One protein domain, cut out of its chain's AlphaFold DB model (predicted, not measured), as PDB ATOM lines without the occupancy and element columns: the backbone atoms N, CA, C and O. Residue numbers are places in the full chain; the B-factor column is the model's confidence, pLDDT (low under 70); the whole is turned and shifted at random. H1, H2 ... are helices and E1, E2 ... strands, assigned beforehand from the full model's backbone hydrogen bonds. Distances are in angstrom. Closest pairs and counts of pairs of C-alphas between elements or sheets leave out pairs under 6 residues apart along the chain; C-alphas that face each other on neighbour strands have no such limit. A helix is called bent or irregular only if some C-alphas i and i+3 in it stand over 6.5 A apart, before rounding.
ATOM      1  N   GLN A  45      38.707 -58.902   2.715       87.75
ATOM      2  CA  GLN A  45      40.133 -58.625   2.719       87.75
ATOM      3  C   GLN A  45      40.699 -58.663   1.290       87.75
ATOM      4  O   GLN A  45      40.548 -59.666   0.592       87.75
ATOM      5  N   TYR A  46      41.405 -57.606   0.882       88.19
ATOM      6  CA  TYR A  46      42.068 -57.503  -0.417       88.19
ATOM      7  C   TYR A  46      43.544 -57.115  -0.283       88.19
ATOM      8  O   TYR A  46      43.918 -56.267   0.534       88.19
ATOM      9  N   TYR A  47      44.372 -57.704  -1.145       88.00
ATOM     10  CA  TYR A  47      45.748 -57.282  -1.383       88.00
ATOM     11  C   TYR A  47      46.113 -57.441  -2.864       88.00
ATOM     12  O   TYR A  47      45.542 -58.277  -3.565       88.00
ATOM     13  N   VAL A  48      47.072 -56.645  -3.330       86.81
ATOM     14  CA  VAL A  48      47.675 -56.737  -4.664       86.81
ATOM     15  C   VAL A  48      49.162 -57.013  -4.492       86.81
ATOM     16  O   VAL A  48      49.846 -56.335  -3.728       86.81
ATOM     17  N   GLN A  49      49.656 -58.027  -5.193       86.56
ATOM     18  CA  GLN A  49      51.069 -58.384  -5.199       86.56
ATOM     19  C   GLN A  49      51.753 -57.713  -6.394       86.56
ATOM     20  O   GLN A  49      51.314 -57.886  -7.534       86.56
ATOM     21  N   ILE A  50      52.793 -56.925  -6.125       80.69
ATOM     22  CA  ILE A  50      53.568 -56.175  -7.122       80.69
ATOM     23  C   ILE A  50      55.061 -56.438  -6.938       80.69
ATOM     24  O   ILE A  50      55.514 -56.760  -5.840       80.69
ATOM     25  N   THR A  51      55.845 -56.278  -8.003       76.44
ATOM     26  CA  THR A  51      57.315 -56.361  -7.936       76.44
ATOM     27  C   THR A  51      57.918 -55.025  -8.353       76.44
ATOM     28  O   THR A  51      58.234 -54.833  -9.527       76.44
ATOM     29  N   PRO A  52      58.052 -54.060  -7.431       62.28
ATOM     30  CA  PRO A  52      58.280 -52.689  -7.848       62.28
ATOM     31  C   PRO A  52      59.783 -52.411  -8.103       62.28
ATOM     32  O   PRO A  52      60.110 -51.476  -8.822       62.28
ATOM     33  N   SER A  53      60.712 -53.259  -7.633       60.22
ATOM     34  CA  SER A  53      62.153 -53.162  -7.956       60.22
ATOM     35  C   SER A  53      62.940 -54.425  -7.553       60.22
ATOM     36  O   SER A  53      63.887 -54.367  -6.770       60.22
ATOM     37  N   GLY A  54      62.506 -55.600  -8.024       62.81
ATOM     38  CA  GLY A  54      63.212 -56.881  -7.835       62.81
ATOM     39  C   GLY A  54      62.906 -57.652  -6.543       62.81
ATOM     40  O   GLY A  54      63.276 -58.818  -6.442       62.81
ATOM     41  N   SER A  55      62.193 -57.050  -5.586       72.50
ATOM     42  CA  SER A  55      61.604 -57.758  -4.441       72.50
ATOM     43  C   SER A  55      60.084 -57.683  -4.501       72.50
ATOM     44  O   SER A  55      59.518 -56.656  -4.867       72.50
ATOM     45  N   GLU A  56      59.424 -58.790  -4.188       81.19
ATOM     46  CA  GLU A  56      57.972 -58.901  -4.255       81.19
ATOM     47  C   GLU A  56      57.322 -58.303  -3.002       81.19
ATOM     48  O   GLU A  56      57.710 -58.607  -1.867       81.19
ATOM     49  N   ARG A  57      56.328 -57.439  -3.209       81.50
ATOM     50  CA  ARG A  57      55.615 -56.714  -2.155       81.50
ATOM     51  C   ARG A  57      54.120 -56.979  -2.247       81.50
ATOM     52  O   ARG A  57      53.572 -57.134  -3.339       81.50
ATOM     53  N   ARG A  58      53.451 -57.022  -1.098       85.62
ATOM     54  CA  ARG A  58      51.992 -57.089  -0.989       85.62
ATOM     55  C   ARG A  58      51.472 -55.769  -0.461       85.62
ATOM     56  O   ARG A  58      51.787 -55.372   0.657       85.62
ATOM     57  N   ILE A  59      50.643 -55.133  -1.271       84.25
ATOM     58  CA  ILE A  59      49.935 -53.915  -0.913       84.25
ATOM     59  C   ILE A  59      48.533 -54.318  -0.485       84.25
ATOM     60  O   ILE A  59      47.794 -54.904  -1.267       84.25
ATOM     61  N   TYR A  60      48.167 -54.036   0.756       85.50
ATOM     62  CA  TYR A  60      46.833 -54.270   1.295       85.50
ATOM     63  C   TYR A  60      45.935 -53.054   1.061       85.50
ATOM     64  O   TYR A  60      46.401 -51.914   1.114       85.50
ATOM     65  N   LEU A  61      44.630 -53.290   0.894       84.88
ATOM     66  CA  LEU A  61      43.625 -52.222   0.903       84.88
ATOM     67  C   LEU A  61      43.764 -51.361   2.174       84.88
ATOM     68  O   LEU A  61      43.937 -51.891   3.273       84.88
ATOM     69  N   GLY A  62      43.705 -50.035   2.028       76.81
ATOM     70  CA  GLY A  62      43.982 -49.098   3.123       76.81
ATOM     71  C   GLY A  62      45.474 -48.861   3.390       76.81
ATOM     72  O   GLY A  62      45.825 -48.211   4.373       76.81
ATOM     73  N   GLY A  63      46.352 -49.378   2.527       72.62
ATOM     74  CA  GLY A  63      47.705 -48.867   2.354       72.62
ATOM     75  C   GLY A  63      48.797 -49.455   3.214       72.62
ATOM     76  O   GLY A  63      49.762 -48.766   3.532       72.62
ATOM     77  N   THR A  64      48.656 -50.717   3.615       76.00
ATOM     78  CA  THR A  64      49.778 -51.421   4.248       76.00
ATOM     79  C   THR A  64      50.635 -52.085   3.177       76.00
ATOM     80  O   THR A  64      50.113 -52.866   2.390       76.00
ATOM     81  N   ASP A  65      51.935 -51.809   3.174       77.50
ATOM     82  CA  ASP A  65      52.921 -52.440   2.296       77.50
ATOM     83  C   ASP A  65      53.825 -53.381   3.110       77.50
ATOM     84  O   ASP A  65      54.462 -52.958   4.079       77.50
ATOM     85  N   GLU A  66      53.891 -54.654   2.715       79.44
ATOM     86  CA  GLU A  66      54.744 -55.670   3.338       79.44
ATOM     87  C   GLU A  66      55.511 -56.509   2.305       79.44
ATOM     88  O   GLU A  66      55.066 -56.719   1.176       79.44
ATOM     89  N   ALA A  67      56.665 -57.051   2.707       79.88
ATOM     90  CA  ALA A  67      57.394 -58.027   1.900       79.88
ATOM     91  C   ALA A  67      56.571 -59.319   1.733       79.88
ATOM     92  O   ALA A  67      56.007 -59.839   2.697       79.88
ATOM     93  N   ALA A  68      56.532 -59.885   0.523       77.19
ATOM     94  CA  ALA A  68      55.703 -61.055   0.211       77.19
ATOM     95  C   ALA A  68      56.195 -62.386   0.826       77.19
ATOM     96  O   ALA A  68      55.558 -63.422   0.646       77.19
ATOM     97  N   SER A  69      57.293 -62.376   1.587       68.56
ATOM     98  CA  SER A  69      57.990 -63.552   2.135       68.56
ATOM     99  C   SER A  69      57.251 -64.333   3.243       68.56
ATOM    100  O   SER A  69      57.843 -65.232   3.832       68.56
ATOM    101  N   GLY A  70      55.988 -64.015   3.559       66.94
ATOM    102  CA  GLY A  70      55.197 -64.676   4.614       66.94
ATOM    103  C   GLY A  70      53.753 -64.998   4.208       66.94
ATOM    104  O   GLY A  70      53.345 -64.737   3.078       66.94
ATOM    105  N   ASN A  71      52.948 -65.556   5.120       75.50
ATOM    106  CA  ASN A  71      51.500 -65.720   4.914       75.50
ATOM    107  C   ASN A  71      50.779 -64.357   4.937       75.50
ATOM    108  O   ASN A  71      51.262 -63.440   5.603       75.50
ATOM    109  N   PRO A  72      49.633 -64.196   4.248       72.25
ATOM    110  CA  PRO A  72      48.840 -62.973   4.342       72.25
ATOM    111  C   PRO A  72      48.435 -62.652   5.793       72.25
ATOM    112  O   PRO A  72      47.975 -63.529   6.521       72.25
ATOM    113  N   VAL A  73      48.585 -61.392   6.215       71.94
ATOM    114  CA  VAL A  73      48.221 -60.941   7.569       71.94
ATOM    115  C   VAL A  73      46.702 -60.838   7.716       71.94
ATOM    116  O   VAL A  73      46.070 -60.077   6.996       71.94
ATOM    117  N   ALA A  74      46.112 -61.542   8.683       69.12
ATOM    118  CA  ALA A  74      44.653 -61.660   8.830       69.12
ATOM    119  C   ALA A  74      43.909 -60.352   9.188       69.12
ATOM    120  O   ALA A  74      42.727 -60.220   8.893       69.12
ATOM    121  N   ASN A  75      44.579 -59.369   9.800       75.00
ATOM    122  CA  ASN A  75      43.942 -58.150  10.328       75.00
ATOM    123  C   ASN A  75      44.192 -56.894   9.471       75.00
ATOM    124  O   ASN A  75      44.187 -55.781   9.993       75.00
ATOM    125  N   LYS A  76      44.461 -57.053   8.172       80.62
ATOM    126  CA  LYS A  76      44.778 -55.947   7.249       80.62
ATOM    127  C   LYS A  76      44.026 -56.098   5.934       80.62
ATOM    128  O   LYS A  76      43.652 -57.205   5.578       80.62
ATOM    129  N   GLY A  77      43.852 -55.016   5.176       83.38
ATOM    130  CA  GLY A  77      43.277 -55.095   3.830       83.38
ATOM    131  C   GLY A  77      41.753 -55.040   3.764       83.38
ATOM    132  O   GLY A  77      41.190 -55.543   2.800       83.38
ATOM    133  N   PHE A  78      41.081 -54.446   4.749       88.12
ATOM    134  CA  PHE A  78      39.629 -54.247   4.740       88.12
ATOM    135  C   PHE A  78      39.255 -52.843   5.231       88.12
ATOM    136  O   PHE A  78      40.019 -52.207   5.959       88.12
ATOM    137  N   TYR A  79      38.055 -52.387   4.873       89.12
ATOM    138  CA  TYR A  79      37.424 -51.203   5.451       89.12
ATOM    139  C   TYR A  79      36.356 -51.584   6.462       89.12
ATOM    140  O   TYR A  79      35.585 -52.511   6.219       89.12
ATOM    141  N   ARG A 110      24.354 -48.702   2.909       90.44
ATOM    142  CA  ARG A 110      25.682 -48.553   2.293       90.44
ATOM    143  C   ARG A 110      26.042 -49.741   1.409       90.44
ATOM    144  O   ARG A 110      26.082 -50.886   1.865       90.44
ATOM    145  N   PHE A 111      26.343 -49.457   0.150       89.31
ATOM    146  CA  PHE A 111      26.962 -50.391  -0.782       89.31
ATOM    147  C   PHE A 111      28.418 -49.989  -0.983       89.31
ATOM    148  O   PHE A 111      28.699 -48.830  -1.277       89.31
ATOM    149  N   VAL A 112      29.333 -50.946  -0.829       88.88
ATOM    150  CA  VAL A 112      30.770 -50.745  -1.038       88.88
ATOM    151  C   VAL A 112      31.260 -51.786  -2.031       88.88
ATOM    152  O   VAL A 112      31.096 -52.984  -1.809       88.88
ATOM    153  N   ALA A 113      31.859 -51.324  -3.122       88.06
ATOM    154  CA  ALA A 113      32.525 -52.157  -4.107       88.06
ATOM    155  C   ALA A 113      34.007 -51.783  -4.142       88.06
ATOM    156  O   ALA A 113      34.348 -50.622  -4.355       88.06
ATOM    157  N   VAL A 114      34.880 -52.768  -3.936       86.56
ATOM    158  CA  VAL A 114      36.334 -52.597  -4.018       86.56
ATOM    159  C   VAL A 114      36.848 -53.440  -5.175       86.56
ATOM    160  O   VAL A 114      36.630 -54.650  -5.210       86.56
ATOM    161  N   LEU A 115      37.537 -52.799  -6.114       86.69
ATOM    162  CA  LEU A 115      38.206 -53.446  -7.233       86.69
ATOM    163  C   LEU A 115      39.728 -53.327  -7.042       86.69
ATOM    164  O   LEU A 115      40.279 -52.239  -7.237       86.69
ATOM    165  N   PRO A 116      40.414 -54.413  -6.646       86.50
ATOM    166  CA  PRO A 116      41.871 -54.457  -6.639       86.50
ATOM    167  C   PRO A 116      42.390 -54.591  -8.076       86.50
ATOM    168  O   PRO A 116      41.939 -55.454  -8.830       86.50
ATOM    169  N   VAL A 117      43.346 -53.749  -8.467       83.44
ATOM    170  CA  VAL A 117      43.921 -53.729  -9.818       83.44
ATOM    171  C   VAL A 117      45.440 -53.728  -9.729       83.44
ATOM    172  O   VAL A 117      46.038 -52.936  -9.009       83.44
ATOM    173  N   ARG A 118      46.071 -54.602 -10.511       82.81
ATOM    174  CA  ARG A 118      47.505 -54.549 -10.799       82.81
ATOM    175  C   ARG A 118      47.678 -53.830 -12.129       82.81
ATOM    176  O   ARG A 118      47.189 -54.319 -13.147       82.81
ATOM    177  N   ALA A 119      48.314 -52.666 -12.116       76.50
ATOM    178  CA  ALA A 119      48.419 -51.802 -13.285       76.50
ATOM    179  C   ALA A 119      49.861 -51.664 -13.771       76.50
ATOM    180  O   ALA A 119      50.809 -51.604 -12.991       76.50
ATOM    181  N   LYS A 120      50.000 -51.572 -15.093       73.94
ATOM    182  CA  LYS A 120      51.239 -51.217 -15.778       73.94
ATOM    183  C   LYS A 120      50.947 -49.999 -16.649       73.94
ATOM    184  O   LYS A 120      50.256 -50.126 -17.657       73.94
ATOM    185  N   LEU A 121      51.425 -48.823 -16.244       67.31
ATOM    186  CA  LEU A 121      51.025 -47.553 -16.867       67.31
ATOM    187  C   LEU A 121      51.630 -47.312 -18.262       67.31
ATOM    188  O   LEU A 121      51.124 -46.469 -18.998       67.31
ATOM    189  N   ALA A 122      52.660 -48.065 -18.664       64.06
ATOM    190  CA  ALA A 122      53.144 -48.090 -20.046       64.06
ATOM    191  C   ALA A 122      53.763 -49.454 -20.424       64.06
ATOM    192  O   ALA A 122      54.319 -50.148 -19.571       64.06
ATOM    193  N   PRO A 123      53.743 -49.862 -21.708       60.97
ATOM    194  CA  PRO A 123      54.365 -51.116 -22.149       60.97
ATOM    195  C   PRO A 123      55.871 -51.185 -21.855       60.97
ATOM    196  O   PRO A 123      56.396 -52.271 -21.602       60.97
ATOM    197  N   THR A 124      56.537 -50.027 -21.863       61.62
ATOM    198  CA  THR A 124      57.991 -49.842 -21.750       61.62
ATOM    199  C   THR A 124      58.515 -49.754 -20.318       61.62
ATOM    200  O   THR A 124      59.717 -49.900 -20.122       61.62
ATOM    201  N   VAL A 125      57.655 -49.540 -19.315       64.06
ATOM    202  CA  VAL A 125      58.082 -49.536 -17.905       64.06
ATOM    203  C   VAL A 125      58.223 -50.965 -17.382       64.06
ATOM    204  O   VAL A 125      57.529 -51.868 -17.838       64.06
ATOM    205  N   VAL A 126      59.157 -51.216 -16.466       63.16
ATOM    206  CA  VAL A 126      59.430 -52.573 -15.934       63.16
ATOM    207  C   VAL A 126      58.701 -52.824 -14.606       63.16
ATOM    208  O   VAL A 126      58.548 -53.966 -14.190       63.16
ATOM    209  N   PHE A 127      58.217 -51.764 -13.964       67.00
ATOM    210  CA  PHE A 127      57.576 -51.796 -12.652       67.00
ATOM    211  C   PHE A 127      56.042 -51.805 -12.759       67.00
ATOM    212  O   PHE A 127      55.455 -51.423 -13.775       67.00
ATOM    213  N   GLU A 128      55.404 -52.269 -11.688       75.25
ATOM    214  CA  GLU A 128      53.960 -52.469 -11.574       75.25
ATOM    215  C   GLU A 128      53.413 -51.689 -10.385       75.25
ATOM    216  O   GLU A 128      54.088 -51.545  -9.366       75.25
ATOM    217  N   GLU A 129      52.169 -51.242 -10.505       76.75
ATOM    218  CA  GLU A 129      51.467 -50.495  -9.469       76.75
ATOM    219  C   GLU A 129      50.308 -51.314  -8.901       76.75
ATOM    220  O   GLU A 129      49.605 -52.031  -9.625       76.75
ATOM    221  N   GLY A 130      50.113 -51.212  -7.588       80.88
ATOM    222  CA  GLY A 130      48.984 -51.804  -6.883       80.88
ATOM    223  C   GLY A 130      47.929 -50.739  -6.638       80.88
ATOM    224  O   GLY A 130      48.194 -49.777  -5.925       80.88
ATOM    225  N   LEU A 131      46.743 -50.905  -7.216       82.12
ATOM    226  CA  LEU A 131      45.642 -49.951  -7.127       82.12
ATOM    227  C   LEU A 131      44.433 -50.576  -6.432       82.12
ATOM    228  O   LEU A 131      44.111 -51.748  -6.638       82.12
ATOM    229  N   PHE A 132      43.705 -49.756  -5.686       85.88
ATOM    230  CA  PHE A 132      42.400 -50.092  -5.135       85.88
ATOM    231  C   PHE A 132      41.395 -49.027  -5.540       85.88
ATOM    232  O   PHE A 132      41.496 -47.864  -5.150       85.88
ATOM    233  N   ILE A 133      40.407 -49.439  -6.325       84.56
ATOM    234  CA  ILE A 133      39.311 -48.581  -6.758       84.56
ATOM    235  C   ILE A 133      38.121 -48.898  -5.863       84.56
ATOM    236  O   ILE A 133      37.563 -49.994  -5.919       84.56
ATOM    237  N   THR A 134      37.748 -47.949  -5.017       87.31
ATOM    238  CA  THR A 134      36.645 -48.071  -4.068       87.31
ATOM    239  C   THR A 134      35.482 -47.192  -4.509       87.31
ATOM    240  O   THR A 134      35.604 -45.975  -4.640       87.31
ATOM    241  N   ALA A 135      34.327 -47.815  -4.700       87.44
ATOM    242  CA  ALA A 135      33.059 -47.158  -4.957       87.44
ATOM    243  C   ALA A 135      32.127 -47.344  -3.768       87.44
ATOM    244  O   ALA A 135      31.940 -48.467  -3.293       87.44
ATOM    245  N   ILE A 136      31.525 -46.249  -3.314       90.12
ATOM    246  CA  ILE A 136      30.561 -46.261  -2.216       90.12
ATOM    247  C   ILE A 136      29.297 -45.532  -2.654       90.12
ATOM    248  O   ILE A 136      29.362 -44.429  -3.193       90.12
ATOM    249  N   GLY A 137      28.141 -46.138  -2.409       90.12
ATOM    250  CA  GLY A 137      26.840 -45.534  -2.665       90.12
ATOM    251  C   GLY A 137      25.901 -45.728  -1.484       90.12
ATOM    252  O   GLY A 137      25.795 -46.829  -0.939       90.12
ATOM    253  N   ASN A 138      25.209 -44.655  -1.109       90.50
ATOM    254  CA  ASN A 138      24.114 -44.699  -0.152       90.50
ATOM    255  C   ASN A 138      22.833 -45.096  -0.889       90.50
ATOM    256  O   ASN A 138      22.305 -44.364  -1.726       90.50
ATOM    257  N   GLY A 139      22.366 -46.296  -0.591       87.69
ATOM    258  CA  GLY A 139      21.279 -46.970  -1.269       87.69
ATOM    259  C   GLY A 139      21.601 -47.349  -2.712       87.69
ATOM    260  O   GLY A 139      22.645 -47.008  -3.284       87.69
ATOM    261  N   ILE A 140      20.651 -48.040  -3.333       82.06
ATOM    262  CA  ILE A 140      20.702 -48.362  -4.764       82.06
ATOM    263  C   ILE A 140      20.817 -47.073  -5.592       82.06
ATOM    264  O   ILE A 140      21.604 -47.016  -6.537       82.06
ATOM    265  N   MET A 141      20.110 -46.009  -5.196       79.12
ATOM    266  CA  MET A 141      20.138 -44.722  -5.895       79.12
ATOM    267  C   MET A 141      21.517 -44.051  -5.851       79.12
ATOM    268  O   MET A 141      21.947 -43.481  -6.856       79.12
ATOM    269  N   GLY A 142      22.242 -44.163  -4.734       81.50
ATOM    270  CA  GLY A 142      23.623 -43.694  -4.634       81.50
ATOM    271  C   GLY A 142      24.517 -44.417  -5.635       81.50
ATOM    272  O   GLY A 142      25.160 -43.778  -6.467       81.50
ATOM    273  N   MET A 143      24.470 -45.749  -5.657       80.12
ATOM    274  CA  MET A 143      25.279 -46.551  -6.584       80.12
ATOM    275  C   MET A 143      24.980 -46.287  -8.068       80.12
ATOM    276  O   MET A 143      25.882 -46.385  -8.899       80.12
ATOM    277  N   MET A 144      23.742 -45.929  -8.415       73.12
ATOM    278  CA  MET A 144      23.385 -45.524  -9.782       73.12
ATOM    279  C   MET A 144      23.934 -44.154 -10.172       73.12
ATOM    280  O   MET A 144      24.254 -43.925 -11.334       73.12
ATOM    281  N   SER A 145      23.990 -43.228  -9.215       70.19
ATOM    282  CA  SER A 145      24.491 -41.863  -9.424       70.19
ATOM    283  C   SER A 145      26.017 -41.768  -9.398       70.19
ATOM    284  O   SER A 145      26.579 -40.680  -9.528       70.19
ATOM    285  N   LEU A 146      26.687 -42.903  -9.197       75.19
ATOM    286  CA  LEU A 146      28.116 -42.971  -8.981       75.19
ATOM    287  C   LEU A 146      28.862 -42.514 -10.233       75.19
ATOM    288  O   LEU A 146      28.804 -43.129 -11.293       75.19
ATOM    289  N   THR A 147      29.569 -41.406 -10.103       72.31
ATOM    290  CA  THR A 147      30.383 -40.835 -11.170       72.31
ATOM    291  C   THR A 147      31.787 -40.626 -10.614       72.31
ATOM    292  O   THR A 147      31.930 -40.190  -9.470       72.31
ATOM    293  N   PRO A 148      32.844 -40.937 -11.377       70.19
ATOM    294  CA  PRO A 148      34.177 -40.479 -11.059       70.19
ATOM    295  C   PRO A 148      34.140 -38.961 -10.905       70.19
ATOM    296  O   PRO A 148      33.731 -38.228 -11.813       70.19
ATOM    297  N   ASN A 149      34.567 -38.479  -9.742       68.56
ATOM    298  CA  ASN A 149      34.630 -37.044  -9.470       68.56
ATOM    299  C   ASN A 149      35.663 -36.333 -10.354       68.56
ATOM    300  O   ASN A 149      35.688 -35.105 -10.422       68.56
ATOM    301  N   CYS A 150      36.485 -37.109 -11.060       66.62
ATOM    302  CA  CYS A 150      37.540 -36.654 -11.934       66.62
ATOM    303  C   CYS A 150      37.709 -37.578 -13.156       66.62
ATOM    304  O   CYS A 150      37.279 -38.732 -13.146       66.62
ATOM    305  N   GLY A 151      38.281 -37.054 -14.242       61.28
ATOM    306  CA  GLY A 151      38.391 -37.738 -15.534       61.28
ATOM    307  C   GLY A 151      39.140 -36.879 -16.559       61.28
ATOM    308  O   GLY A 151      39.506 -35.754 -16.235       61.28
ATOM    309  N   PRO A 152      39.339 -37.347 -17.803       52.88
ATOM    310  CA  PRO A 152      40.163 -36.653 -18.804       52.88
ATOM    311  C   PRO A 152      39.640 -35.263 -19.221       52.88
ATOM    312  O   PRO A 152      40.357 -34.517 -19.870       52.88
ATOM    313  N   LEU A 153      38.400 -34.915 -18.853       51.34
ATOM    314  CA  LEU A 153      37.772 -33.607 -19.096       51.34
ATOM    315  C   LEU A 153      37.620 -32.757 -17.814       51.34
ATOM    316  O   LEU A 153      37.018 -31.686 -17.857       51.34
ATOM    317  N   LYS A 154      38.087 -33.253 -16.660       57.94
ATOM    318  CA  LYS A 154      38.022 -32.581 -15.353       57.94
ATOM    319  C   LYS A 154      39.424 -32.575 -14.734       57.94
ATOM    320  O   LYS A 154      39.826 -33.562 -14.121       57.94
ATOM    321  N   ASP A 155      40.124 -31.449 -14.847       54.72
ATOM    322  CA  ASP A 155      41.548 -31.288 -14.489       54.72
ATOM    323  C   ASP A 155      41.875 -31.347 -12.983       54.72
ATOM    324  O   ASP A 155      43.018 -31.144 -12.585       54.72
ATOM    325  N   ASP A 156      40.904 -31.662 -12.120       67.94
ATOM    326  CA  ASP A 156      41.067 -31.591 -10.665       67.94
ATOM    327  C   ASP A 156      41.006 -32.964  -9.966       67.94
ATOM    328  O   ASP A 156      40.395 -33.135  -8.909       67.94
ATOM    329  N   CYS A 157      41.642 -33.981 -10.566       65.62
ATOM    330  CA  CYS A 157      41.797 -35.307  -9.940       65.62
ATOM    331  C   CYS A 157      42.507 -35.217  -8.583       65.62
ATOM    332  O   CYS A 157      42.224 -35.989  -7.670       65.62
ATOM    333  N   ILE A 158      43.410 -34.244  -8.465       64.31
ATOM    334  CA  ILE A 158      44.227 -33.997  -7.287       64.31
ATOM    335  C   ILE A 158      43.372 -33.487  -6.122       64.31
ATOM    336  O   ILE A 158      43.559 -33.953  -5.010       64.31
ATOM    337  N   ASN A 159      42.392 -32.598  -6.320       70.00
ATOM    338  CA  ASN A 159      41.616 -32.084  -5.183       70.00
ATOM    339  C   ASN A 159      40.250 -32.753  -4.994       70.00
ATOM    340  O   ASN A 159      39.564 -32.413  -4.031       70.00
ATOM    341  N   LYS A 160      39.831 -33.680  -5.873       75.38
ATOM    342  CA  LYS A 160      38.477 -34.284  -5.858       75.38
ATOM    343  C   LYS A 160      38.422 -35.812  -5.747       75.38
ATOM    344  O   LYS A 160      37.324 -36.371  -5.650       75.38
ATOM    345  N   ASN A 161      39.563 -36.504  -5.724       79.38
ATOM    346  CA  ASN A 161      39.605 -37.948  -5.475       79.38
ATOM    347  C   ASN A 161      38.977 -38.289  -4.108       79.38
ATOM    348  O   ASN A 161      39.346 -37.703  -3.092       79.38
ATOM    349  N   GLY A 162      38.025 -39.227  -4.075       80.88
ATOM    350  CA  GLY A 162      37.383 -39.654  -2.831       80.88
ATOM    351  C   GLY A 162      36.470 -38.614  -2.180       80.88
ATOM    352  O   GLY A 162      36.278 -38.668  -0.971       80.88
ATOM    353  N   TYR A 163      35.917 -37.667  -2.940       86.25
ATOM    354  CA  TYR A 163      34.878 -36.754  -2.451       86.25
ATOM    355  C   TYR A 163      33.478 -37.358  -2.574       86.25
ATOM    356  O   TYR A 163      33.167 -38.082  -3.519       86.25
ATOM    357  N   TRP A 164      32.606 -37.037  -1.631       87.12
ATOM    358  CA  TRP A 164      31.183 -37.334  -1.758       87.12
ATOM    359  C   TRP A 164      30.525 -36.378  -2.749       87.12
ATOM    360  O   TRP A 164      30.715 -35.165  -2.656       87.12
ATOM    361  N   ALA A 165      29.727 -36.908  -3.673       85.06
ATOM    362  CA  ALA A 165      29.110 -36.129  -4.742       85.06
ATOM    363  C   ALA A 165      28.119 -35.077  -4.216       85.06
ATOM    364  O   ALA A 165      28.090 -33.957  -4.726       85.06
ATOM    365  N   LYS A 166      27.320 -35.412  -3.193       87.75
ATOM    366  CA  LYS A 166      26.357 -34.491  -2.564       87.75
ATOM    367  C   LYS A 166      26.924 -33.811  -1.324       87.75
ATOM    368  O   LYS A 166      26.778 -32.599  -1.191       87.75
ATOM    369  N   LYS A 167      27.554 -34.563  -0.413       88.31
ATOM    370  CA  LYS A 167      28.114 -34.001   0.832       88.31
ATOM    371  C   LYS A 167      29.331 -33.101   0.583       88.31
ATOM    372  O   LYS A 167      29.571 -32.181   1.356       88.31
ATOM    373  N   GLY A 168      30.089 -33.335  -0.491       85.12
ATOM    374  CA  GLY A 168      31.198 -32.472  -0.905       85.12
ATOM    375  C   GLY A 168      32.449 -32.548  -0.024       85.12
ATOM    376  O   GLY A 168      33.343 -31.721  -0.186       85.12
ATOM    377  N   THR A 169      32.533 -33.518   0.889       86.44
ATOM    378  CA  THR A 169      33.694 -33.753   1.760       86.44
ATOM    379  C   THR A 169      34.489 -34.981   1.303       86.44
ATOM    380  O   THR A 169      33.906 -35.891   0.702       86.44
ATOM    381  N   PRO A 170      35.810 -35.036   1.553       84.19
ATOM    382  CA  PRO A 170      36.609 -36.217   1.255       84.19
ATOM    383  C   PRO A 170      36.378 -37.325   2.291       84.19
ATOM    384  O   PRO A 170      36.357 -37.060   3.488       84.19
ATOM    385  N   VAL A 171      36.280 -38.583   1.852       85.50
ATOM    386  CA  VAL A 171      36.125 -39.748   2.750       85.50
ATOM    387  C   VAL A 171      37.375 -40.044   3.581       85.50
ATOM    388  O   VAL A 171      37.283 -40.671   4.638       85.50
ATOM    389  N   LYS A 172      38.541 -39.596   3.109       81.25
ATOM    390  CA  LYS A 172      39.837 -39.693   3.784       81.25
ATOM    391  C   LYS A 172      40.570 -38.360   3.677       81.25
ATOM    392  O   LYS A 172      40.532 -37.714   2.634       81.25
ATOM    393  N   SER A 173      41.239 -37.953   4.750       66.56
ATOM    394  CA  SER A 173      42.128 -36.789   4.743       66.56
ATOM    395  C   SER A 173      43.516 -37.166   4.213       66.56
ATOM    396  O   SER A 173      44.068 -38.204   4.574       66.56
ATOM    397  N   PHE A 174      44.083 -36.314   3.355       63.62
ATOM    398  CA  PHE A 174      45.432 -36.472   2.806       63.62
ATOM    399  C   PHE A 174      46.313 -35.354   3.368       63.62
ATOM    400  O   PHE A 174      45.941 -34.184   3.298       63.62
ATOM    401  N   THR A 175      47.469 -35.696   3.940       51.75
ATOM    402  CA  THR A 175      48.396 -34.727   4.557       51.75
ATOM    403  C   THR A 175      49.064 -33.796   3.544       51.75
ATOM    404  O   THR A 175      49.519 -32.719   3.915       51.75
ATOM    405  N   THR A 176      49.074 -34.163   2.262       50.38
ATOM    406  CA  THR A 176      49.582 -33.348   1.152       50.38
ATOM    407  C   THR A 176      48.742 -33.604  -0.100       50.38
ATOM    408  O   THR A 176      48.757 -34.698  -0.659       50.38
ATOM    409  N   GLN A 177      48.029 -32.579  -0.589       46.50
ATOM    410  CA  GLN A 177      47.302 -32.639  -1.870       46.50
ATOM    411  C   GLN A 177      48.234 -32.957  -3.056       46.50
ATOM    412  O   GLN A 177      47.776 -33.469  -4.061       46.50
ATOM    413  N   ALA A 178      49.548 -32.734  -2.937       43.19
ATOM    414  CA  ALA A 178      50.539 -33.043  -3.971       43.19
ATOM    415  C   ALA A 178      51.111 -34.482  -3.921       43.19
ATOM    416  O   ALA A 178      52.055 -34.784  -4.648       43.19
ATOM    417  N   GLY A 179      50.547 -35.374  -3.100       50.09
ATOM    418  CA  GLY A 179      51.007 -36.756  -2.925       50.09
ATOM    419  C   GLY A 179      51.919 -36.961  -1.701       50.09
ATOM    420  O   GLY A 179      52.432 -35.985  -1.146       50.09
ATOM    421  N   PRO A 180      52.114 -38.219  -1.260       49.88
ATOM    422  CA  PRO A 180      51.619 -39.440  -1.885       49.88
ATOM    423  C   PRO A 180      50.199 -39.776  -1.403       49.88
ATOM    424  O   PRO A 180      49.878 -39.674  -0.224       49.88
ATOM    425  N   TRP A 181      49.348 -40.235  -2.322       55.50
ATOM    426  CA  TRP A 181      48.002 -40.771  -2.044       55.50
ATOM    427  C   TRP A 181      48.044 -42.146  -1.352       55.50
ATOM    428  O   TRP A 181      47.082 -42.911  -1.372       55.50
ATOM    429  N   GLU A 182      49.184 -42.437  -0.733       54.34
ATOM    430  CA  GLU A 182      49.485 -43.581   0.097       54.34
ATOM    431  C   GLU A 182      49.112 -43.220   1.535       54.34
ATOM    432  O   GLU A 182      49.939 -42.763   2.326       54.34
ATOM    433  N   VAL A 183      47.840 -43.380   1.891       56.06
ATOM    434  CA  VAL A 183      47.427 -43.153   3.280       56.06
ATOM    435  C   VAL A 183      47.665 -44.437   4.059       56.06
ATOM    436  O   VAL A 183      46.814 -45.324   4.094       56.06
ATOM    437  N   MET A 184      48.855 -44.559   4.644       61.56
ATOM    438  CA  MET A 184      49.264 -45.785   5.325       61.56
ATOM    439  C   MET A 184      48.339 -46.116   6.498       61.56
ATOM    440  O   MET A 184      48.172 -45.316   7.417       61.56
ATOM    441  N   ASN A 185      47.802 -47.338   6.492       64.25
ATOM    442  CA  ASN A 185      47.128 -47.965   7.629       64.25
ATOM    443  C   ASN A 185      45.946 -47.152   8.197       64.25
ATOM    444  O   ASN A 185      45.782 -47.037   9.412       64.25
ATOM    445  N   THR A 186      45.116 -46.578   7.321       68.50
ATOM    446  CA  THR A 186      43.922 -45.821   7.738       68.50
ATOM    447  C   THR A 186      42.640 -46.389   7.143       68.50
ATOM    448  O   THR A 186      42.535 -46.670   5.944       68.50
ATOM    449  N   ASN A 187      41.629 -46.520   8.001       80.50
ATOM    450  CA  ASN A 187      40.264 -46.807   7.583       80.50
ATOM    451  C   ASN A 187      39.612 -45.559   6.942       80.50
ATOM    452  O   ASN A 187      40.164 -44.459   6.998       80.50
ATOM    453  N   LEU A 188      38.439 -45.718   6.325       86.00
ATOM    454  CA  LEU A 188      37.600 -44.598   5.883       86.00
ATOM    455  C   LEU A 188      37.207 -43.730   7.095       86.00
ATOM    456  O   LEU A 188      36.879 -44.268   8.151       86.00
ATOM    457  N   GLN A 189      37.263 -42.402   6.956       84.38
ATOM    458  CA  GLN A 189      37.113 -41.459   8.075       84.38
ATOM    459  C   GLN A 189      35.755 -40.752   8.063       84.38
ATOM    460  O   GLN A 189      35.070 -40.721   9.082       84.38
ATOM    461  N   ASP A 190      35.351 -40.202   6.915       86.62
ATOM    462  CA  ASP A 190      34.162 -39.353   6.810       86.62
ATOM    463  C   ASP A 190      33.105 -39.970   5.886       86.62
ATOM    464  O   ASP A 190      32.978 -39.617   4.712       86.62
ATOM    465  N   LEU A 191      32.337 -40.934   6.400       88.62
ATOM    466  CA  LEU A 191      31.242 -41.556   5.649       88.62
ATOM    467  C   LEU A 191      30.028 -40.607   5.548       88.62
ATOM    468  O   LEU A 191      29.657 -39.933   6.512       88.62
ATOM    469  N   SER A 192      29.390 -40.527   4.375       89.44
ATOM    470  CA  SER A 192      28.199 -39.691   4.171       89.44
ATOM    471  C   SER A 192      26.940 -40.366   4.714       89.44
ATOM    472  O   SER A 192      26.735 -41.569   4.529       89.44
ATOM    473  N   ASN A 193      26.077 -39.577   5.356       89.75
ATOM    474  CA  ASN A 193      24.718 -39.968   5.746       89.75
ATOM    475  C   ASN A 193      23.654 -39.346   4.824       89.75
ATOM    476  O   ASN A 193      22.464 -39.462   5.096       89.75
ATOM    477  N   VAL A 194      24.065 -38.661   3.749       89.88
ATOM    478  CA  VAL A 194      23.129 -38.028   2.814       89.88
ATOM    479  C   VAL A 194      22.455 -39.114   1.954       89.88
ATOM    480  O   VAL A 194      23.162 -39.929   1.349       89.88
ATOM    481  N   PRO A 195      21.110 -39.145   1.864       88.38
ATOM    482  CA  PRO A 195      20.387 -40.130   1.062       88.38
ATOM    483  C   PRO A 195      20.747 -40.079  -0.432       88.38
ATOM    484  O   PRO A 195      20.767 -39.015  -1.067       88.38
ATOM    485  N   GLY A 196      21.021 -41.244  -1.023       85.06
ATOM    486  CA  GLY A 196      21.382 -41.364  -2.437       85.06
ATOM    487  C   GLY A 196      22.702 -40.680  -2.804       85.06
ATOM    488  O   GLY A 196      22.835 -40.238  -3.942       85.06
ATOM    489  N   ASP A 197      23.600 -40.448  -1.847       89.12
ATOM    490  CA  ASP A 197      24.943 -39.912  -2.095       89.12
ATOM    491  C   ASP A 197      25.874 -41.001  -2.643       89.12
ATOM    492  O   ASP A 197      25.625 -42.199  -2.478       89.12
ATOM    493  N   SER A 198      26.939 -40.593  -3.319       88.19
ATOM    494  CA  SER A 198      27.882 -41.509  -3.947       88.19
ATOM    495  C   SER A 198      29.296 -40.964  -3.925       88.19
ATOM    496  O   SER A 198      29.527 -39.760  -3.819       88.19
ATOM    497  N   LEU A 199      30.252 -41.880  -3.980       86.44
ATOM    498  CA  LEU A 199      31.662 -41.579  -3.891       86.44
ATOM    499  C   LEU A 199      32.467 -42.566  -4.720       86.44
ATOM    500  O   LEU A 199      32.234 -43.776  -4.695       86.44
ATOM    501  N   PHE A 200      33.454 -42.017  -5.414       85.00
ATOM    502  CA  PHE A 200      34.459 -42.767  -6.138       85.00
ATOM    503  C   PHE A 200      35.841 -42.381  -5.617       85.00
ATOM    504  O   PHE A 200      36.179 -41.195  -5.534       85.00
ATOM    505  N   PHE A 201      36.624 -43.385  -5.244       84.81
ATOM    506  CA  PHE A 201      37.901 -43.215  -4.578       84.81
ATOM    507  C   PHE A 201      38.939 -44.180  -5.140       84.81
ATOM    508  O   PHE A 201      38.669 -45.369  -5.285       84.81
ATOM    509  N   VAL A 202      40.128 -43.670  -5.449       82.38
ATOM    510  CA  VAL A 202      41.255 -44.474  -5.927       82.38
ATOM    511  C   VAL A 202      42.442 -44.264  -5.011       82.38
ATOM    512  O   VAL A 202      42.843 -43.129  -4.751       82.38
ATOM    513  N   GLU A 203      43.024 -45.372  -4.579       80.69
ATOM    514  CA  GLU A 203      44.313 -45.416  -3.899       80.69
ATOM    515  C   GLU A 203      45.282 -46.244  -4.728       80.69
ATOM    516  O   GLU A 203      44.879 -47.203  -5.392       80.69
ATOM    517  N   GLY A 204      46.558 -45.879  -4.689       78.00
ATOM    518  CA  GLY A 204      47.587 -46.560  -5.453       78.00
ATOM    519  C   GLY A 204      48.944 -46.490  -4.776       78.00
ATOM    520  O   GLY A 204      49.262 -45.502  -4.119       78.00
ATOM    521  N   TRP A 205      49.717 -47.554  -4.968       77.12
ATOM    522  CA  TRP A 205      51.097 -47.714  -4.521       77.12
ATOM    523  C   TRP A 205      51.962 -48.075  -5.724       77.12
ATOM    524  O   TRP A 205      51.643 -49.012  -6.464       77.12
ATOM    525  N   GLY A 206      53.044 -47.329  -5.930       70.00
ATOM    526  CA  GLY A 206      53.890 -47.476  -7.112       70.00
ATOM    527  C   GLY A 206      54.900 -46.344  -7.287       70.00
ATOM    528  O   GLY A 206      54.963 -45.426  -6.473       70.00
ATOM    529  N   TYR A 207      55.675 -46.409  -8.372       64.75
ATOM    530  CA  TYR A 207      56.809 -45.510  -8.636       64.75
ATOM    531  C   TYR A 207      56.563 -44.463  -9.743       64.75
ATOM    532  O   TYR A 207      57.507 -43.945 -10.344       64.75
ATOM    533  N   GLY A 208      55.296 -44.134 -10.027       61.03
ATOM    534  CA  GLY A 208      54.931 -43.117 -11.018       61.03
ATOM    535  C   GLY A 208      55.336 -43.490 -12.452       61.03
ATOM    536  O   GLY A 208      55.834 -44.577 -12.716       61.03
ATOM    537  N   LEU A 209      55.123 -42.594 -13.421       63.97
ATOM    538  CA  LEU A 209      55.351 -42.896 -14.848       63.97
ATOM    539  C   LEU A 209      56.825 -43.160 -15.215       63.97
ATOM    540  O   LEU A 209      57.087 -43.847 -16.202       63.97
ATOM    541  N   ASP A 210      57.775 -42.620 -14.449       62.34
ATOM    542  CA  ASP A 210      59.220 -42.720 -14.700       62.34
ATOM    543  C   ASP A 210      59.929 -43.799 -13.859       62.34
ATOM    544  O   ASP A 210      61.098 -44.096 -14.105       62.34
ATOM    545  N   GLY A 211      59.232 -44.420 -12.900       61.56
ATOM    546  CA  GLY A 211      59.785 -45.461 -12.030       61.56
ATOM    547  C   GLY A 211      60.625 -44.946 -10.872       61.56
ATOM    548  O   GLY A 211      61.231 -45.745 -10.159       61.56
ATOM    549  N   THR A 212      60.676 -43.631 -10.686       62.28
ATOM    550  CA  THR A 212      61.442 -42.963  -9.628       62.28
ATOM    551  C   THR A 212      60.620 -41.936  -8.850       62.28
ATOM    552  O   THR A 212      61.057 -41.476  -7.796       62.28
ATOM    553  N   GLY A 213      59.436 -41.577  -9.353       63.16
ATOM    554  CA  GLY A 213      58.521 -40.613  -8.757       63.16
ATOM    555  C   GLY A 213      57.458 -41.230  -7.844       63.16
ATOM    556  O   GLY A 213      57.363 -42.439  -7.655       63.16
ATOM    557  N   SER A 214      56.624 -40.365  -7.270       67.00
ATOM    558  CA  SER A 214      55.439 -40.768  -6.508       67.00
ATOM    559  C   SER A 214      54.282 -41.164  -7.426       67.00
ATOM    560  O   SER A 214      54.150 -40.637  -8.533       67.00
ATOM    561  N   PHE A 215      53.377 -42.003  -6.923       69.31
ATOM    562  CA  PHE A 215      52.124 -42.354  -7.592       69.31
ATOM    563  C   PHE A 215      51.333 -41.125  -8.092       69.31
ATOM    564  O   PHE A 215      51.075 -40.181  -7.338       69.31
ATOM    565  N   GLN A 216      50.912 -41.147  -9.365       69.31
ATOM    566  CA  GLN A 216      50.185 -40.051 -10.018       69.31
ATOM    567  C   GLN A 216      48.728 -40.432 -10.314       69.31
ATOM    568  O   GLN A 216      48.404 -40.993 -11.361       69.31
ATOM    569  N   VAL A 217      47.823 -40.039  -9.413       68.75
ATOM    570  CA  VAL A 217      46.373 -40.294  -9.510       68.75
ATOM    571  C   VAL A 217      45.782 -39.828 -10.848       68.75
ATOM    572  O   VAL A 217      45.011 -40.560 -11.465       68.75
ATOM    573  N   THR A 218      46.169 -38.649 -11.343       70.44
ATOM    574  CA  THR A 218      45.649 -38.083 -12.602       70.44
ATOM    575  C   THR A 218      45.905 -38.993 -13.809       70.44
ATOM    576  O   THR A 218      45.004 -39.206 -14.622       70.44
ATOM    577  N   ALA A 219      47.103 -39.579 -13.907       69.00
ATOM    578  CA  ALA A 219      47.457 -40.485 -14.999       69.00
ATOM    579  C   ALA A 219      46.603 -41.763 -14.949       69.00
ATOM    580  O   ALA A 219      46.037 -42.182 -15.961       69.00
ATOM    581  N   VAL A 220      46.413 -42.321 -13.754       71.62
ATOM    582  CA  VAL A 220      45.592 -43.518 -13.542       71.62
ATOM    583  C   VAL A 220      44.120 -43.266 -13.851       71.62
ATOM    584  O   VAL A 220      43.510 -44.059 -14.563       71.62
ATOM    585  N   TYR A 221      43.542 -42.148 -13.403       71.94
ATOM    586  CA  TYR A 221      42.154 -41.808 -13.730       71.94
ATOM    587  C   TYR A 221      41.928 -41.658 -15.235       71.94
ATOM    588  O   TYR A 221      40.904 -42.114 -15.737       71.94
ATOM    589  N   SER A 222      42.883 -41.078 -15.968       68.38
ATOM    590  CA  SER A 222      42.782 -40.965 -17.428       68.38
ATOM    591  C   SER A 222      42.767 -42.331 -18.132       68.38
ATOM    592  O   SER A 222      42.032 -42.505 -19.101       68.38
ATOM    593  N   ALA A 223      43.497 -43.320 -17.602       68.50
ATOM    594  CA  ALA A 223      43.525 -44.687 -18.119       68.50
ATOM    595  C   ALA A 223      42.318 -45.532 -17.666       68.50
ATOM    596  O   ALA A 223      41.818 -46.361 -18.425       68.50
ATOM    597  N   LEU A 224      41.820 -45.316 -16.444       69.62
ATOM    598  CA  LEU A 224      40.671 -46.034 -15.882       69.62
ATOM    599  C   LEU A 224      39.333 -45.538 -16.428       69.62
ATOM    600  O   LEU A 224      38.397 -46.326 -16.554       69.62
ATOM    601  N   HIS A 225      39.217 -44.245 -16.739       67.00
ATOM    602  CA  HIS A 225      37.941 -43.649 -17.123       67.00
ATOM    603  C   HIS A 225      37.306 -44.338 -18.346       67.00
ATOM    604  O   HIS A 225      36.139 -44.703 -18.236       67.00
ATOM    605  N   PRO A 226      38.016 -44.616 -19.461       62.88
ATOM    606  CA  PRO A 226      37.440 -45.349 -20.595       62.88
ATOM    607  C   PRO A 226      37.066 -46.805 -20.277       62.88
ATOM    608  O   PRO A 226      36.175 -47.360 -20.914       62.88
ATOM    609  N   LEU A 227      37.740 -47.432 -19.304       65.06
ATOM    610  CA  LEU A 227      37.479 -48.818 -18.899       65.06
ATOM    611  C   LEU A 227      36.220 -48.933 -18.034       65.06
ATOM    612  O   LEU A 227      35.457 -49.886 -18.172       65.06
ATOM    613  N   LEU A 228      36.011 -47.971 -17.134       62.53
ATOM    614  CA  LEU A 228      34.888 -47.965 -16.194       62.53
ATOM    615  C   LEU A 228      33.654 -47.257 -16.766       62.53
ATOM    616  O   LEU A 228      32.526 -47.640 -16.460       62.53
ATOM    617  N   ILE A 229      33.862 -46.227 -17.591       61.91
ATOM    618  CA  ILE A 229      32.821 -45.429 -18.242       61.91
ATOM    619  C   ILE A 229      33.190 -45.261 -19.722       61.91
ATOM    620  O   ILE A 229      33.819 -44.269 -20.104       61.91
ATOM    621  N   PRO A 230      32.782 -46.215 -20.575       54.88
ATOM    622  CA  PRO A 230      33.081 -46.161 -22.003       54.88
ATOM    623  C   PRO A 230      32.375 -45.005 -22.736       54.88
ATOM    624  O   PRO A 230      32.836 -44.610 -23.802       54.88
ATOM    625  N   ASP A 231      31.302 -44.426 -22.171       53.69
ATOM    626  CA  ASP A 231      30.628 -43.232 -22.707       53.69
ATOM    627  C   ASP A 231      30.201 -42.255 -21.581       53.69
ATOM    628  O   ASP A 231      29.314 -42.581 -20.784       53.69
ATOM    629  N   PRO A 232      30.785 -41.041 -21.498       47.97
ATOM    630  CA  PRO A 232      30.452 -40.045 -20.476       47.97
ATOM    631  C   PRO A 232      29.055 -39.421 -20.636       47.97
ATOM    632  O   PRO A 232      28.556 -38.807 -19.695       47.97
ATOM    633  N   SER A 233      28.404 -39.568 -21.796       48.16
ATOM    634  CA  SER A 233      27.017 -39.128 -22.008       48.16
ATOM    635  C   SER A 233      25.987 -40.126 -21.465       48.16
ATOM    636  O   SER A 233      24.810 -39.790 -21.302       48.16
ATOM    637  N   VAL A 234      26.432 -41.342 -21.126       50.16
ATOM    638  CA  VAL A 234      25.586 -42.429 -20.639       50.16
ATOM    639  C   VAL A 234      26.204 -43.085 -19.400       50.16
ATOM    640  O   VAL A 234      26.566 -44.261 -19.394       50.16
ATOM    641  N   VAL A 235      26.325 -42.320 -18.314       49.50
ATOM    642  CA  VAL A 235      26.866 -42.851 -17.056       49.50
ATOM    643  C   VAL A 235      25.819 -43.704 -16.333       49.50
ATOM    644  O   VAL A 235      24.738 -43.223 -15.996       49.50
ATOM    645  N   TYR A 236      26.150 -44.977 -16.093       52.75
ATOM    646  CA  TYR A 236      25.311 -45.959 -15.387       52.75
ATOM    647  C   TYR A 236      25.796 -46.297 -13.967       52.75
ATOM    648  O   TYR A 236      25.257 -47.211 -13.338       52.75
ATOM    649  N   GLY A 237      26.802 -45.578 -13.463       57.25
ATOM    650  CA  GLY A 237      27.540 -45.975 -12.266       57.25
ATOM    651  C   GLY A 237      28.411 -47.212 -12.486       57.25
ATOM    652  O   GLY A 237      28.531 -47.716 -13.599       57.25
ATOM    653  N   MET A 238      29.019 -47.721 -11.408       56.62
ATOM    654  CA  MET A 238      29.772 -48.992 -11.412       56.62
ATOM    655  C   MET A 238      28.863 -50.232 -11.385       56.62
ATOM    656  O   MET A 238      29.343 -51.365 -11.413       56.62
ATOM    657  N   ILE A 239      27.546 -50.036 -11.319       58.19
ATOM    658  CA  ILE A 239      26.574 -51.118 -11.436       58.19
ATOM    659  C   ILE A 239      26.448 -51.509 -12.919       58.19
ATOM    660  O   ILE A 239      26.307 -50.624 -13.766       58.19
ATOM    661  N   PRO A 240      26.415 -52.818 -13.256       54.56
ATOM    662  CA  PRO A 240      26.168 -53.268 -14.619       54.56
ATOM    663  C   PRO A 240      24.972 -52.540 -15.257       54.56
ATOM    664  O   PRO A 240      23.907 -52.471 -14.632       54.56
ATOM    665  N   PRO A 241      25.077 -52.071 -16.517       51.75
ATOM    666  CA  PRO A 241      24.010 -51.340 -17.211       51.75
ATOM    667  C   PRO A 241      22.651 -52.058 -17.280       51.75
ATOM    668  O   PRO A 241      21.653 -51.473 -17.685       51.75
ATOM    669  N   VAL A 242      22.593 -53.350 -16.962       50.25
ATOM    670  CA  VAL A 242      21.352 -54.140 -16.889       50.25
ATOM    671  C   VAL A 242      20.593 -53.888 -15.578       50.25
ATOM    672  O   VAL A 242      19.364 -53.895 -15.555       50.25
ATOM    673  N   ILE A 243      21.307 -53.630 -14.485       52.56
ATOM    674  CA  ILE A 243      20.735 -53.393 -13.153       52.56
ATOM    675  C   ILE A 243      20.351 -51.913 -13.010       52.56
ATOM    676  O   ILE A 243      19.238 -51.602 -12.591       52.56
ATOM    677  N   SER A 244      21.219 -50.993 -13.439       53.91
ATOM    678  CA  SER A 244      20.983 -49.544 -13.325       53.91
ATOM    679  C   SER A 244      19.797 -49.045 -14.159       53.91
ATOM    680  O   SER A 244      19.120 -48.099 -13.763       53.91
ATOM    681  N   GLN A 245      19.479 -49.700 -15.278       53.94
ATOM    682  CA  GLN A 245      18.343 -49.318 -16.126       53.94
ATOM    683  C   GLN A 245      16.972 -49.591 -15.495       53.94
ATOM    684  O   GLN A 245      16.014 -48.889 -15.805       53.94
ATOM    685  N   ASN A 246      16.875 -50.564 -14.588       54.28
ATOM    686  CA  ASN A 246      15.609 -50.946 -13.955       54.28
ATOM    687  C   ASN A 246      15.322 -50.177 -12.664       54.28
ATOM    688  O   ASN A 246      14.220 -50.232 -12.124       54.28
ATOM    689  N   ALA A 247      16.296 -49.443 -12.143       54.12
ATOM    690  CA  ALA A 247      16.194 -48.914 -10.795       54.12
ATOM    691  C   ALA A 247      15.256 -47.698 -10.661       54.12
ATOM    692  O   ALA A 247      14.717 -47.464  -9.582       54.12
ATOM    693  N   GLY A 248      14.936 -47.011 -11.766       55.97
ATOM    694  CA  GLY A 248      13.833 -46.042 -11.798       55.97
ATOM    695  C   GLY A 248      12.459 -46.679 -11.540       55.97
ATOM    696  O   GLY A 248      11.638 -46.088 -10.847       55.97
ATOM    697  N   VAL A 249      12.236 -47.905 -12.027       57.53
ATOM    698  CA  VAL A 249      10.999 -48.672 -11.786       57.53
ATOM    699  C   VAL A 249      10.950 -49.167 -10.340       57.53
ATOM    700  O   VAL A 249       9.923 -49.079  -9.678       57.53
ATOM    701  N   ILE A 250      12.084 -49.618  -9.801       62.84
ATOM    702  CA  ILE A 250      12.176 -50.097  -8.412       62.84
ATOM    703  C   ILE A 250      11.919 -48.973  -7.416       62.84
ATOM    704  O   ILE A 250      11.247 -49.182  -6.413       62.84
ATOM    705  N   LYS A 251      12.389 -47.759  -7.711       62.81
ATOM    706  CA  LYS A 251      12.066 -46.573  -6.913       62.81
ATOM    707  C   LYS A 251      10.549 -46.379  -6.758       62.81
ATOM    708  O   LYS A 251      10.090 -46.022  -5.677       62.81
ATOM    709  N   GLN A 252       9.767 -46.693  -7.791       58.31
ATOM    710  CA  GLN A 252       8.301 -46.583  -7.784       58.31
ATOM    711  C   GLN A 252       7.590 -47.765  -7.101       58.31
ATOM    712  O   GLN A 252       6.402 -47.669  -6.788       58.31
ATOM    713  N   LEU A 253       8.297 -48.863  -6.803       64.81
ATOM    714  CA  LEU A 253       7.783 -49.902  -5.901       64.81
ATOM    715  C   LEU A 253       7.643 -49.368  -4.468       64.81
ATOM    716  O   LEU A 253       6.884 -49.905  -3.679       64.81
ATOM    717  N   GLY A 254       8.337 -48.297  -4.096       64.12
ATOM    718  CA  GLY A 254       8.138 -47.666  -2.796       64.12
ATOM    719  C   GLY A 254       6.853 -46.846  -2.725       64.12
ATOM    720  O   GLY A 254       5.867 -47.229  -2.092       64.12
ATOM    721  N   PHE A 255       6.897 -45.688  -3.378       65.44
ATOM    722  CA  PHE A 255       5.860 -44.665  -3.323       65.44
ATOM    723  C   PHE A 255       5.510 -44.177  -4.728       65.44
ATOM    724  O   PHE A 255       6.379 -43.955  -5.573       65.44
TER     725      PHE A 255
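AT A GLANCE: This is residues 45 to 79 and 110 to 255 of the 699 residues of an uncharacterized protein of Leptospira wolffii (UniProt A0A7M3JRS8). A long, twisted slab of three strands, E4, E5 and E6, makes the middle, and a small three-stranded sheet, E1 E2 E3, is partly face to face with one end of it, as a loose sandwich. H1 sits at the slab's other end, H3 crosses over one face, and past H3 the printed part runs through H4, near H1, to H5, which alone of the named helices reaches out beyond H1 along the longest axis; unnamed loops, residues 161 to 197 foremost, fill much of the rest. The 181 printed residues hold, in order, E1 E2 E3 E4 E5 H1 H2 E6 H3 H4 H5; the sheets, E1 - E2 - E3 and E4 - E5 - E6, are antiparallel. The class is mixed, with only 74 residues in named elements; the whole is compact, radius of gyration of the C-alphas 17.0 A, yet elongated, spanning 58 by 36 by 31 A.

IN THESE COORDINATES: E1 is residues 47 to 50, with C-alpha 47 at (45.748, -57.282, -1.383); E2 is 57 to 60 and E3 is 64 to 67. E4, residues 110 to 119, is 27.8 A long; E5, 129 to 138, is 29.5 A. H1 is residues 139 to 144 and H2 157 to 160. E6, residues 198 to 205, is 24.0 A long. H3, residues 217 to 228, is 15.3 A long and only just irregular: C-alphas 223 and 226 are 6.6 A apart. H4 is residues 241 to 244; H5, 247 to 254, ends with C-alpha 254 at (8.138, -47.666, -2.796).

HOW THE PARTS SIT: In the hairpin E4 and E5, N 115 and O 133 are 2.8 A apart, within hydrogen-bond range; E5 and E6 have N 134 and O 201 at 2.8 A. In the meander E1 E2 E3, each strand the antiparallel neighbour of the one before, N 48 and O 59 are 2.8 A apart, and N 58 and O 66 2.8 A. The two sheets form a sandwich, face to face with best planes 28 degrees apart; the closest C-alphas of E1 and E5, Val 48 and Gly 130, are 5.6 A apart. H1 and H3 lie on the same face of the sheet E4 E5 E6, making two layers, helices on one face of a sheet. H1 has a height of 6.0 A over the sheet; H3, at 8.8 A, runs across the strands, at 64 degrees to E5 on the local plane. With residues 217 to 221 alone H3 touches H2, closest at C-alphas 157 and 218, 5.4 A. H5 is close to but not clearly touching H1, C-alphas 140 and 247 being 7.5 A apart; H4 and H5 meet only through their link. Every O i to N i+4 pair is within hydrogen-bond range in H1, against 6 of 8 in H3 and 2 of 4 in H5; H2 and H4 are too short for such a pair.

THE WHOLE: The C-alphas farthest apart, Gly 54 and Phe 255, are 58.8 A apart. Residues 80 to 109 are not printed; C-alphas 79 and 110 are 12.4 A apart across the cut. The links H1 to H2, H2 to E6, E6 to H3 and H3 to H4 are long. Mean pLDDT of the printed part is 72.0; 83 residues are under 70, among them 173 to 186 and 222 to 255.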